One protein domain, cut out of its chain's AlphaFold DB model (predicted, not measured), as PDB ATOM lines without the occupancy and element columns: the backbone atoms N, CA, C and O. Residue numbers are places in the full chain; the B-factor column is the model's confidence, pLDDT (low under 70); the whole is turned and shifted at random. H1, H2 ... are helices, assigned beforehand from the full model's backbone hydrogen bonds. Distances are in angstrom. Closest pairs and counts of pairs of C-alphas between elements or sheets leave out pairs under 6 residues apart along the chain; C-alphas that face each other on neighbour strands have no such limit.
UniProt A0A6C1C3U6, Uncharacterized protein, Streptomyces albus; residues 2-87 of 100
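AT A GLANCE: This is residues 2 to 87 of the 100 residues of an uncharacterized protein of Streptomyces albus (UniProt A0A6C1C3U6). Long, kinked H5 runs along one side of a rounded cluster, with the hairpin H1-H2 and the steeply tilted pair H3-H4 packed on it. The 86 printed residues have five named helices, H1 to H5 in chain order, and no named strand: all helix. The whole is compact, with a radius of gyration of the C-alphas of 11.4 A and spans of 31 by 28 by 21 A.

IN THESE COORDINATES: Find C-alpha 70 at (14.246, 65.461, 83.420); from there H5, residues 70 to 86, runs 23.3 A to C-alpha 86 at (13.374, 48.949, 66.976), with a kink of 36 degrees near residue 77. Look also for H1, residues 2 to 13, H2, 18 to 27, H3, 35 to 46, and H4, 50 to 57.

HOW THE PARTS SIT: At the hub H5, find Gly 77: its C-alpha is 5.3 A from that of Phe 18, the closest pair with H2, about perpendicular at 77 degrees. H3 touches H4 at a steep tilt of 51 degrees, closest C-alphas Ile 39 and Ala 53, 5.3 A. Every O i to N i+4 pair is within hydrogen-bond range in H1 to H4; in H5, 11 of 13.

THE WHOLE: The printed part has no cut. Residues 58 to 69 form the long link; pLDDT is under 70 at residues 29, 30 and 87.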
ATOM      1  N   GLU A   2      -7.824  57.702  71.549       85.19
ATOM      2  CA  GLU A   2      -7.182  57.288  70.283       85.19
ATOM      3  C   GLU A   2      -6.226  58.348  69.707       85.19
ATOM      4  O   GLU A   2      -5.078  58.027  69.421       85.19
ATOM      5  N   GLU A   3      -6.640  59.616  69.668       86.50
ATOM      6  CA  GLU A   3      -5.794  60.749  69.247       86.50
ATOM      7  C   GLU A   3      -4.525  60.918  70.104       86.50
ATOM      8  O   GLU A   3      -3.438  61.186  69.589       86.50
ATOM      9  N   ALA A   4      -4.642  60.692  71.415       86.56
ATOM     10  CA  ALA A   4      -3.505  60.746  72.326       86.56
ATOM     11  C   ALA A   4      -2.512  59.613  72.043       86.56
ATOM     12  O   ALA A   4      -1.305  59.838  72.013       86.56
ATOM     13  N   LEU A   5      -3.013  58.401  71.777       89.25
ATOM     14  CA  LEU A   5      -2.174  57.265  71.397       89.25
ATOM     15  C   LEU A   5      -1.444  57.531  70.077       89.25
ATOM     16  O   LEU A   5      -0.251  57.256  69.983       89.25
ATOM     17  N   GLU A   6      -2.132  58.072  69.071       89.56
ATOM     18  CA  GLU A   6      -1.530  58.404  67.777       89.56
ATOM     19  C   GLU A   6      -0.434  59.466  67.913       89.56
ATOM     20  O   GLU A   6       0.685  59.271  67.430       89.56
ATOM     21  N   THR A   7      -0.715  60.548  68.640       89.88
ATOM     22  CA  THR A   7       0.258  61.627  68.843       89.88
ATOM     23  C   THR A   7       1.499  61.133  69.576       89.88
ATOM     24  O   THR A   7       2.621  61.451  69.189       89.88
ATOM     25  N   ILE A   8       1.325  60.296  70.596       89.88
ATOM     26  CA  ILE A   8       2.438  59.778  71.396       89.88
ATOM     27  C   ILE A   8       3.296  58.802  70.589       89.88
ATOM     28  O   ILE A   8       4.523  58.831  70.694       89.88
ATOM     29  N   ARG A   9       2.680  58.001  69.712       89.69
ATOM     30  CA  ARG A   9       3.427  57.192  68.741       89.69
ATOM     31  C   ARG A   9       4.247  58.063  67.801       89.69
ATOM     32  O   ARG A   9       5.399  57.724  67.552       89.69
ATOM     33  N   ARG A  10       3.684  59.173  67.312       89.31
ATOM     34  CA  ARG A  10       4.410  60.119  66.456       89.31
ATOM     35  C   ARG A  10       5.611  60.717  67.189       89.31
ATOM     36  O   ARG A  10       6.719  60.619  66.682       89.31
ATOM     37  N   ILE A  11       5.416  61.206  68.418       90.75
ATOM     38  CA  ILE A  11       6.509  61.711  69.272       90.75
ATOM     39  C   ILE A  11       7.616  60.657  69.415       90.75
ATOM     40  O   ILE A  11       8.788  60.977  69.255       90.75
ATOM     41  N   ALA A  12       7.260  59.397  69.679       89.81
ATOM     42  CA  ALA A  12       8.237  58.324  69.847       89.81
ATOM     43  C   ALA A  12       9.002  57.981  68.551       89.81
ATOM     44  O   ALA A  12      10.206  57.718  68.612       89.81
ATOM     45  N   VAL A  13       8.321  57.980  67.398       89.06
ATOM     46  CA  VAL A  13       8.921  57.717  66.074       89.06
ATOM     47  C   VAL A  13       9.849  58.850  65.647       89.06
ATOM     48  O   VAL A  13      10.936  58.580  65.143       89.06
ATOM     49  N   ASP A  14       9.469  60.097  65.920       89.88
ATOM     50  CA  ASP A  14      10.242  61.290  65.560       89.88
ATOM     51  C   ASP A  14      11.494  61.486  66.445       89.88
ATOM     52  O   ASP A  14      12.205  62.482  66.318       89.88
ATOM     53  N   GLY A  15      11.782  60.548  67.357       87.75
ATOM     54  CA  GLY A  15      12.916  60.628  68.283       87.75
ATOM     55  C   GLY A  15      12.678  61.572  69.463       87.75
ATOM     56  O   GLY A  15      13.629  62.048  70.080       87.75
ATOM     57  N   GLY A  16      11.414  61.860  69.778       90.38
ATOM     58  CA  GLY A  16      11.027  62.669  70.922       90.38
ATOM     59  C   GLY A  16      11.393  62.024  72.259       90.38
ATOM     60  O   GLY A  16      11.505  60.804  72.392       90.38
ATOM     61  N   LYS A  17      11.558  62.880  73.267       92.50
ATOM     62  CA  LYS A  17      11.891  62.506  74.644       92.50
ATOM     63  C   LYS A  17      10.660  62.025  75.411       92.50
ATOM     64  O   LYS A  17       9.527  62.400  75.098       92.50
ATOM     65  N   PHE A  18      10.869  61.246  76.471       91.38
ATOM     66  CA  PHE A  18       9.769  60.778  77.320       91.38
ATOM     67  C   PHE A  18       9.052  61.940  78.018       91.38
ATOM     68  O   PHE A  18       7.824  61.964  78.107       91.38
ATOM     69  N   THR A  19       9.805  62.956  78.438       91.50
ATOM     70  CA  THR A  19       9.242  64.201  78.979       91.50
ATOM     71  C   THR A  19       8.258  64.887  78.024       91.50
ATOM     72  O   THR A  19       7.261  65.434  78.492       91.50
ATOM     73  N   SER A  20       8.446  64.792  76.701       91.25
ATOM     74  CA  SER A  20       7.506  65.333  75.703       91.25
ATOM     75  C   SER A  20       6.156  64.606  75.697       91.25
ATOM     76  O   SER A  20       5.122  65.233  75.489       91.25
ATOM     77  N   ILE A  21       6.144  63.299  75.974       89.81
ATOM     78  CA  ILE A  21       4.912  62.500  76.092       89.81
ATOM     79  C   ILE A  21       4.113  62.938  77.321       89.81
ATOM     80  O   ILE A  21       2.894  63.103  77.255       89.81
ATOM     81  N   VAL A  22       4.798  63.152  78.446       89.81
ATOM     82  CA  VAL A  22       4.155  63.611  79.683       89.81
ATOM     83  C   VAL A  22       3.678  65.056  79.555       89.81
ATOM     84  O   VAL A  22       2.576  65.361  80.006       89.81
ATOM     85  N   ALA A  23       4.454  65.926  78.903       89.31
ATOM     86  CA  ALA A  23       4.040  67.295  78.600       89.31
ATOM     87  C   ALA A  23       2.764  67.315  77.746       89.31
ATOM     88  O   ALA A  23       1.789  67.954  78.135       89.31
ATOM     89  N   TYR A  24       2.719  66.515  76.676       88.62
ATOM     90  CA  TYR A  24       1.525  66.359  75.843       88.62
ATOM     91  C   TYR A  24       0.296  65.955  76.674       88.62
ATOM     92  O   TYR A  24      -0.750  66.588  76.581       88.62
ATOM     93  N   LEU A  25       0.426  64.961  77.561       86.56
ATOM     94  CA  LEU A  25      -0.687  64.536  78.420       86.56
ATOM     95  C   LEU A  25      -1.134  65.597  79.432       86.56
ATOM     96  O   LEU A  25      -2.282  65.560  79.872       86.56
ATOM     97  N   ARG A  26      -0.244  66.510  79.832       85.31
ATOM     98  CA  ARG A  26      -0.546  67.605  80.765       85.31
ATOM     99  C   ARG A  26      -1.224  68.790  80.095       85.31
ATOM    100  O   ARG A  26      -2.051  69.438  80.733       85.31
ATOM    101  N   GLU A  27      -0.845  69.091  78.859       82.31
ATOM    102  CA  GLU A  27      -1.299  70.281  78.136       82.31
ATOM    103  C   GLU A  27      -2.589  70.030  77.346       82.31
ATOM    104  O   GLU A  27      -3.431  70.924  77.243       82.31
ATOM    105  N   GLU A  28      -2.790  68.809  76.846       70.12
ATOM    106  CA  GLU A  28      -3.878  68.507  75.918       70.12
ATOM    107  C   GLU A  28      -5.162  68.035  76.605       70.12
ATOM    108  O   GLU A  28      -5.199  67.093  77.400       70.12
ATOM    109  N   LYS A  29      -6.279  68.664  76.226       58.75
ATOM    110  CA  LYS A  29      -7.633  68.205  76.558       58.75
ATOM    111  C   LYS A  29      -8.158  67.461  75.332       58.75
ATOM    112  O   LYS A  29      -8.408  68.100  74.318       58.75
ATOM    113  N   PRO A  30      -8.362  66.135  75.426       68.69
ATOM    114  CA  PRO A  30      -9.423  65.648  76.312       68.69
ATOM    115  C   PRO A  30      -9.016  64.564  77.325       68.69
ATOM    116  O   PRO A  30      -9.885  64.047  78.028       68.69
ATOM    117  N   VAL A  31      -7.743  64.169  77.406       77.44
ATOM    118  CA  VAL A  31      -7.312  63.079  78.301       77.44
ATOM    119  C   VAL A  31      -6.653  63.674  79.545       77.44
ATOM    120  O   VAL A  31      -5.575  64.238  79.426       77.44
ATOM    121  N   PRO A  32      -7.245  63.547  80.746       81.06
ATOM    122  CA  PRO A  32      -6.638  64.114  81.942       81.06
ATOM    123  C   PRO A  32      -5.297  63.436  82.239       81.06
ATOM    124  O   PRO A  32      -5.202  62.203  82.212       81.06
ATOM    125  N   ALA A  33      -4.287  64.237  82.571       85.94
ATOM    126  CA  ALA A  33      -2.990  63.766  83.035       85.94
ATOM    127  C   ALA A  33      -3.154  63.012  84.362       85.94
ATOM    128  O   ALA A  33      -3.206  63.601  85.438       85.94
ATOM    129  N   THR A  34      -3.282  61.692  84.280       88.06
ATOM    130  CA  THR A  34      -3.371  60.809  85.444       88.06
ATOM    131  C   THR A  34      -2.396  59.653  85.267       88.06
ATOM    132  O   THR A  34      -2.180  59.224  84.126       88.06
ATOM    133  N   PRO A  35      -1.846  59.089  86.359       88.19
ATOM    134  CA  PRO A  35      -0.985  57.909  86.280       88.19
ATOM    135  C   PRO A  35      -1.620  56.764  85.484       88.19
ATOM    136  O   PRO A  35      -0.959  56.114  84.680       88.19
ATOM    137  N   PHE A  36      -2.934  56.574  85.628       88.75
ATOM    138  CA  PHE A  36      -3.680  55.578  84.867       88.75
ATOM    139  C   PHE A  36      -3.631  55.827  83.352       88.75
ATOM    140  O   PHE A  36      -3.352  54.907  82.585       88.75
ATOM    141  N   ASN A  37      -3.865  57.066  82.909       88.56
ATOM    142  CA  ASN A  37      -3.833  57.401  81.486       88.56
ATOM    143  C   ASN A  37      -2.421  57.338  80.905       88.56
ATOM    144  O   ASN A  37      -2.263  56.899  79.768       88.56
ATOM    145  N   LEU A  38      -1.401  57.706  81.683       89.75
ATOM    146  CA  LEU A  38      -0.014  57.549  81.263       89.75
ATOM    147  C   LEU A  38       0.342  56.063  81.103       89.75
ATOM    148  O   LEU A  38       0.792  55.672  80.033       89.75
ATOM    149  N   ILE A  39       0.033  55.207  82.084       90.69
ATOM    150  CA  ILE A  39       0.216  53.747  81.957       90.69
ATOM    151  C   ILE A  39      -0.495  53.212  80.712       90.69
ATOM    152  O   ILE A  39       0.089  52.452  79.939       90.69
ATOM    153  N   ARG A  40      -1.746  53.627  80.499       89.06
ATOM    154  CA  ARG A  40      -2.541  53.194  79.352       89.06
ATOM    155  C   ARG A  40      -1.893  53.591  78.028       89.06
ATOM    156  O   ARG A  40      -1.833  52.773  77.118       89.06
ATOM    157  N   VAL A  41      -1.373  54.808  77.928       90.12
ATOM    158  CA  VAL A  41      -0.629  55.276  76.756       90.12
ATOM    159  C   VAL A  41       0.641  54.466  76.526       90.12
ATOM    160  O   VAL A  41       0.921  54.086  75.392       90.12
ATOM    161  N   LEU A  42       1.418  54.193  77.573       89.94
ATOM    162  CA  LEU A  42       2.654  53.422  77.434       89.94
ATOM    163  C   LEU A  42       2.351  51.991  76.980       89.94
ATOM    164  O   LEU A  42       3.022  51.465  76.093       89.94
ATOM    165  N   TRP A  43       1.297  51.388  77.528       89.25
ATOM    166  CA  TRP A  43       0.899  50.022  77.213       89.25
ATOM    167  C   TRP A  43       0.221  49.881  75.838       89.25
ATOM    168  O   TRP A  43       0.653  49.069  75.023       89.25
ATOM    169  N   GLU A  44      -0.812  50.679  75.542       88.06
ATOM    170  CA  GLU A  44      -1.582  50.607  74.284       88.06
ATOM    171  C   GLU A  44      -0.895  51.357  73.128       88.06
ATOM    172  O   GLU A  44      -0.983  50.975  71.952       88.06
ATOM    173  N   GLY A  45      -0.225  52.463  73.444       86.06
ATOM    174  CA  GLY A  45       0.427  53.340  72.476       86.06
ATOM    175  C   GLY A  45       1.787  52.804  72.067       86.06
ATOM    176  O   GLY A  45       2.022  52.630  70.873       86.06
ATOM    177  N   LEU A  46       2.633  52.498  73.054       86.38
ATOM    178  CA  LEU A  46       4.040  52.132  72.853       86.38
ATOM    179  C   LEU A  46       4.333  50.644  73.092       86.38
ATOM    180  O   LEU A  46       5.470  50.210  72.943       86.38
ATOM    181  N   GLY A  47       3.328  49.843  73.460       86.19
ATOM    182  CA  GLY A  47       3.494  48.403  73.666       86.19
ATOM    183  C   GLY A  47       4.314  48.022  74.904       86.19
ATOM    184  O   GLY A  47       4.608  46.833  75.070       86.19
ATOM    185  N   ALA A  48       4.651  48.988  75.766       86.75
ATOM    186  CA  ALA A  48       5.436  48.775  76.977       86.75
ATOM    187  C   ALA A  48       4.766  47.742  77.882       86.75
ATOM    188  O   ALA A  48       3.538  47.682  77.958       86.75
ATOM    189  N   ASP A  49       5.537  46.917  78.582       86.75
ATOM    190  CA  ASP A  49       4.927  46.051  79.584       86.75
ATOM    191  C   ASP A  49       4.467  46.853  80.815       86.75
ATOM    192  O   ASP A  49       4.916  47.970  81.082       86.75
ATOM    193  N   LEU A  50       3.526  46.284  81.572       85.12
ATOM    194  CA  LEU A  50       2.930  46.971  82.715       85.12
ATOM    195  C   LEU A  50       3.955  47.254  83.827       85.12
ATOM    196  O   LEU A  50       3.803  48.231  84.557       85.12
ATOM    197  N   HIS A  51       4.998  46.428  83.953       87.00
ATOM    198  CA  HIS A  51       6.057  46.630  84.936       87.00
ATOM    199  C   HIS A  51       6.949  47.813  84.538       87.00
ATOM    200  O   HIS A  51       7.237  48.659  85.379       87.00
ATOM    201  N   GLN A  52       7.319  47.931  83.262       86.94
ATOM    202  CA  GLN A  52       8.007  49.102  82.714       86.94
ATOM    203  C   GLN A  52       7.172  50.373  82.879       86.94
ATOM    204  O   GLN A  52       7.666  51.369  83.400       86.94
ATOM    205  N   ALA A  53       5.891  50.329  82.497       88.50
ATOM    206  CA  ALA A  53       4.991  51.469  82.638       88.50
ATOM    207  C   ALA A  53       4.845  51.905  84.105       88.50
ATOM    208  O   ALA A  53       4.857  53.098  84.396       88.50
ATOM    209  N   ARG A  54       4.764  50.944  85.037       88.69
ATOM    210  CA  ARG A  54       4.743  51.214  86.480       88.69
ATOM    211  C   ARG A  54       6.068  51.785  86.980       88.69
ATOM    212  O   ARG A  54       6.028  52.743  87.740       88.69
ATOM    213  N   GLY A  55       7.206  51.244  86.547       89.81
ATOM    214  CA  GLY A  55       8.528  51.754  86.919       89.81
ATOM    215  C   GLY A  55       8.713  53.215  86.510       89.81
ATOM    216  O   GLY A  55       9.233  54.012  87.281       89.81
ATOM    217  N   MET A  56       8.172  53.611  85.352       91.00
ATOM    218  CA  MET A  56       8.155  55.022  84.959       91.00
ATOM    219  C   MET A  56       7.352  55.901  85.928       91.00
ATOM    220  O   MET A  56       7.687  57.070  86.075       91.00
ATOM    221  N   MET A  57       6.322  55.374  86.603       90.06
ATOM    222  CA  MET A  57       5.497  56.154  87.541       90.06
ATOM    223  C   MET A  57       6.216  56.446  88.850       90.06
ATOM    224  O   MET A  57       5.851  57.397  89.527       90.06
ATOM    225  N   GLU A  58       7.247  55.676  89.198       91.25
ATOM    226  CA  GLU A  58       8.039  55.910  90.410       91.25
ATOM    227  C   GLU A  58       8.848  57.213  90.334       91.25
ATOM    228  O   GLU A  58       9.303  57.711  91.356       91.25
ATOM    229  N   MET A  59       8.989  57.794  89.139       92.62
ATOM    230  CA  MET A  59       9.651  59.081  88.903       92.62
ATOM    231  C   MET A  59       8.699  60.282  88.960       92.62
ATOM    232  O   MET A  59       9.137  61.423  88.786       92.62
ATOM    233  N   TYR A  60       7.409  60.047  89.212       91.38
ATOM    234  CA  TYR A  60       6.383  61.080  89.279       91.38
ATOM    235  C   TYR A  60       5.567  60.990  90.569       91.38
ATOM    236  O   TYR A  60       5.426  59.931  91.178       91.38
ATOM    237  N   ASP A  61       4.981  62.114  90.968       89.81
ATOM    238  CA  ASP A  61       3.958  62.141  92.010       89.81
ATOM    239  C   ASP A  61       2.566  61.743  91.469       89.81
ATOM    240  O   ASP A  61       2.362  61.459  90.284       89.81
ATOM    241  N   ALA A  62       1.561  61.755  92.349       83.69
ATOM    242  CA  ALA A  62       0.176  61.439  91.995       83.69
ATOM    243  C   ALA A  62      -0.453  62.416  90.976       83.69
ATOM    244  O   ALA A  62      -1.472  62.091  90.364       83.69
ATOM    245  N   SER A  63       0.135  63.600  90.795       83.88
ATOM    246  CA  SER A  63      -0.274  64.633  89.838       83.88
ATOM    247  C   SER A  63       0.566  64.626  88.554       83.88
ATOM    248  O   SER A  63       0.434  65.543  87.743       83.88
ATOM    249  N   LEU A  64       1.401  63.599  88.343       85.69
ATOM    250  CA  LEU A  64       2.352  63.514  87.230       85.69
ATOM    251  C   LEU A  64       3.358  64.676  87.184       85.69
ATOM    252  O   LEU A  64       3.862  65.047  86.118       85.69
ATOM    253  N   SER A  65       3.685  65.244  88.344       88.00
ATOM    254  CA  SER A  65       4.837  66.129  88.486       88.00
ATOM    255  C   SER A  65       6.092  65.279  88.678       88.00
ATOM    256  O   SER A  65       6.064  64.334  89.468       88.00
ATOM    257  N   PRO A  66       7.188  65.572  87.965       91.38
ATOM    258  CA  PRO A  66       8.432  64.832  88.128       91.38
ATOM    259  C   PRO A  66       9.001  65.051  89.536       91.38
ATOM    260  O   PRO A  66       9.086  66.190  89.997       91.38
ATOM    261  N   ILE A  67       9.391  63.965  90.211       94.19
ATOM    262  CA  ILE A  67      10.074  64.008  91.520       94.19
ATOM    263  C   ILE A  67      11.591  63.787  91.406       94.19
ATOM    264  O   ILE A  67      12.313  63.908  92.393       94.19
ATOM    265  N   VAL A  68      12.064  63.487  90.196       93.56
ATOM    266  CA  VAL A  68      13.477  63.378  89.803       93.56
ATOM    267  C   VAL A  68      13.759  64.323  88.628       93.56
ATOM    268  O   VAL A  68      12.844  64.974  88.112       93.56
ATOM    269  N   SER A  69      15.018  64.428  88.195       94.31
ATOM    270  CA  SER A  69      15.383  65.319  87.088       94.31
ATOM    271  C   SER A  69      14.833  64.847  85.732       94.31
ATOM    272  O   SER A  69      14.574  63.663  85.509       94.31
ATOM    273  N   SER A  70      14.675  65.780  84.789       91.06
ATOM    274  CA  SER A  70      14.246  65.461  83.420       91.06
ATOM    275  C   SER A  70      15.221  64.539  82.689       91.06
ATOM    276  O   SER A  70      14.782  63.700  81.910       91.06
ATOM    277  N   ASP A  71      16.525  64.669  82.948       93.44
ATOM    278  CA  ASP A  71      17.547  63.813  82.340       93.44
ATOM    279  C   ASP A  71      17.432  62.363  82.819       93.44
ATOM    280  O   ASP A  71      17.513  61.443  82.006       93.44
ATOM    281  N   GLU A  72      17.162  62.143  84.109       93.25
ATOM    282  CA  GLU A  72      16.919  60.800  84.654       93.25
ATOM    283  C   GLU A  72      15.666  60.160  84.042       93.25
ATOM    284  O   GLU A  72      15.689  58.994  83.638       93.25
ATOM    285  N   ILE A  73      14.590  60.940  83.908       93.44
ATOM    286  CA  ILE A  73      13.343  60.507  83.264       93.44
ATOM    287  C   ILE A  73      13.582  60.126  81.808       93.44
ATOM    288  O   ILE A  73      13.130  59.071  81.364       93.44
ATOM    289  N   ASP A  74      14.273  60.982  81.055       93.75
ATOM    290  CA  ASP A  74      14.542  60.743  79.642       93.75
ATOM    291  C   ASP A  74      15.463  59.530  79.461       93.75
ATOM    292  O   ASP A  74      15.226  58.720  78.567       93.75
ATOM    293  N   GLN A  75      16.455  59.336  80.334       92.62
ATOM    294  CA  GLN A  75      17.342  58.172  80.290       92.62
ATOM    295  C   GLN A  75      16.595  56.861  80.576       92.62
ATOM    296  O   GLN A  75      16.831  55.846  79.912       92.62
ATOM    297  N   ALA A  76      15.691  56.862  81.558       90.88
ATOM    298  CA  ALA A  76      14.844  55.711  81.856       90.88
ATOM    299  C   ALA A  76      13.838  55.442  80.724       90.88
ATOM    300  O   ALA A  76      13.666  54.296  80.301       90.88
ATOM    301  N   GLY A  77      13.225  56.505  80.200       91.06
ATOM    302  CA  GLY A  77      12.254  56.455  79.116       91.06
ATOM    303  C   GLY A  77      12.853  56.051  77.771       91.06
ATOM    304  O   GLY A  77      12.173  55.383  76.994       91.06
ATOM    305  N   GLU A  78      14.124  56.367  77.503       91.12
ATOM    306  CA  GLU A  78      14.788  55.996  76.248       91.12
ATOM    307  C   GLU A  78      14.772  54.483  76.052       91.12
ATOM    308  O   GLU A  78      14.418  54.029  74.976       91.12
ATOM    309  N   LYS A  79      14.999  53.679  77.098       86.44
ATOM    310  CA  LYS A  79      14.930  52.208  76.990       86.44
ATOM    311  C   LYS A  79      13.582  51.712  76.453       86.44
ATOM    312  O   LYS A  79      13.536  50.746  75.697       86.44
ATOM    313  N   LEU A  80      12.493  52.369  76.848       87.12
ATOM    314  CA  LEU A  80      11.137  52.056  76.398       87.12
ATOM    315  C   LEU A  80      10.916  52.545  74.960       87.12
ATOM    316  O   LEU A  80      10.377  51.814  74.129       87.12
ATOM    317  N   LEU A  81      11.360  53.765  74.652       89.69
ATOM    318  CA  LEU A  81      11.178  54.379  73.337       89.69
ATOM    319  C   LEU A  81      12.042  53.722  72.256       89.69
ATOM    320  O   LEU A  81      11.542  53.493  71.157       89.69
ATOM    321  N   SER A  82      13.295  53.367  72.550       87.81
ATOM    322  CA  SER A  82      14.164  52.632  71.626       87.81
ATOM    323  C   SER A  82      13.566  51.262  71.309       87.81
ATOM    324  O   SER A  82      13.460  50.914  70.139       87.81
ATOM    325  N   ALA A  83      13.064  50.531  72.314       82.62
ATOM    326  CA  ALA A  83      12.415  49.237  72.095       82.62
ATOM    327  C   ALA A  83      11.175  49.344  71.188       82.62
ATOM    328  O   ALA A  83      10.934  48.462  70.363       82.62
ATOM    329  N   TYR A  84      10.402  50.427  71.310       84.75
ATOM    330  CA  TYR A  84       9.284  50.709  70.406       84.75
ATOM    331  C   TYR A  84       9.753  51.059  68.982       84.75
ATOM    332  O   TYR A  84       9.172  50.576  68.010       84.75
ATOM    333  N   ARG A  85      10.820  51.860  68.840       85.75
ATOM    334  CA  ARG A  85      11.406  52.221  67.534       85.75
ATOM    335  C   ARG A  85      11.990  51.004  66.805       85.75
ATOM    336  O   ARG A  85      11.782  50.859  65.605       85.75
ATOM    337  N   GLU A  86      12.687  50.127  67.524       81.12
ATOM    338  CA  GLU A  86      13.374  48.949  66.976       81.12
ATOM    339  C   GLU A  86      12.412  47.834  66.552       81.12
ATOM    340  O   GLU A  86      12.602  47.223  65.502       81.12
ATOM    341  N   ASN A  87      11.357  47.580  67.332       67.94
ATOM    342  CA  ASN A  87      10.396  46.510  67.034       67.94
ATOM    343  C   ASN A  87       9.331  46.910  65.997       67.94
ATOM    344  O   ASN A  87       8.435  46.120  65.687       67.94
TER     345      ASN A  87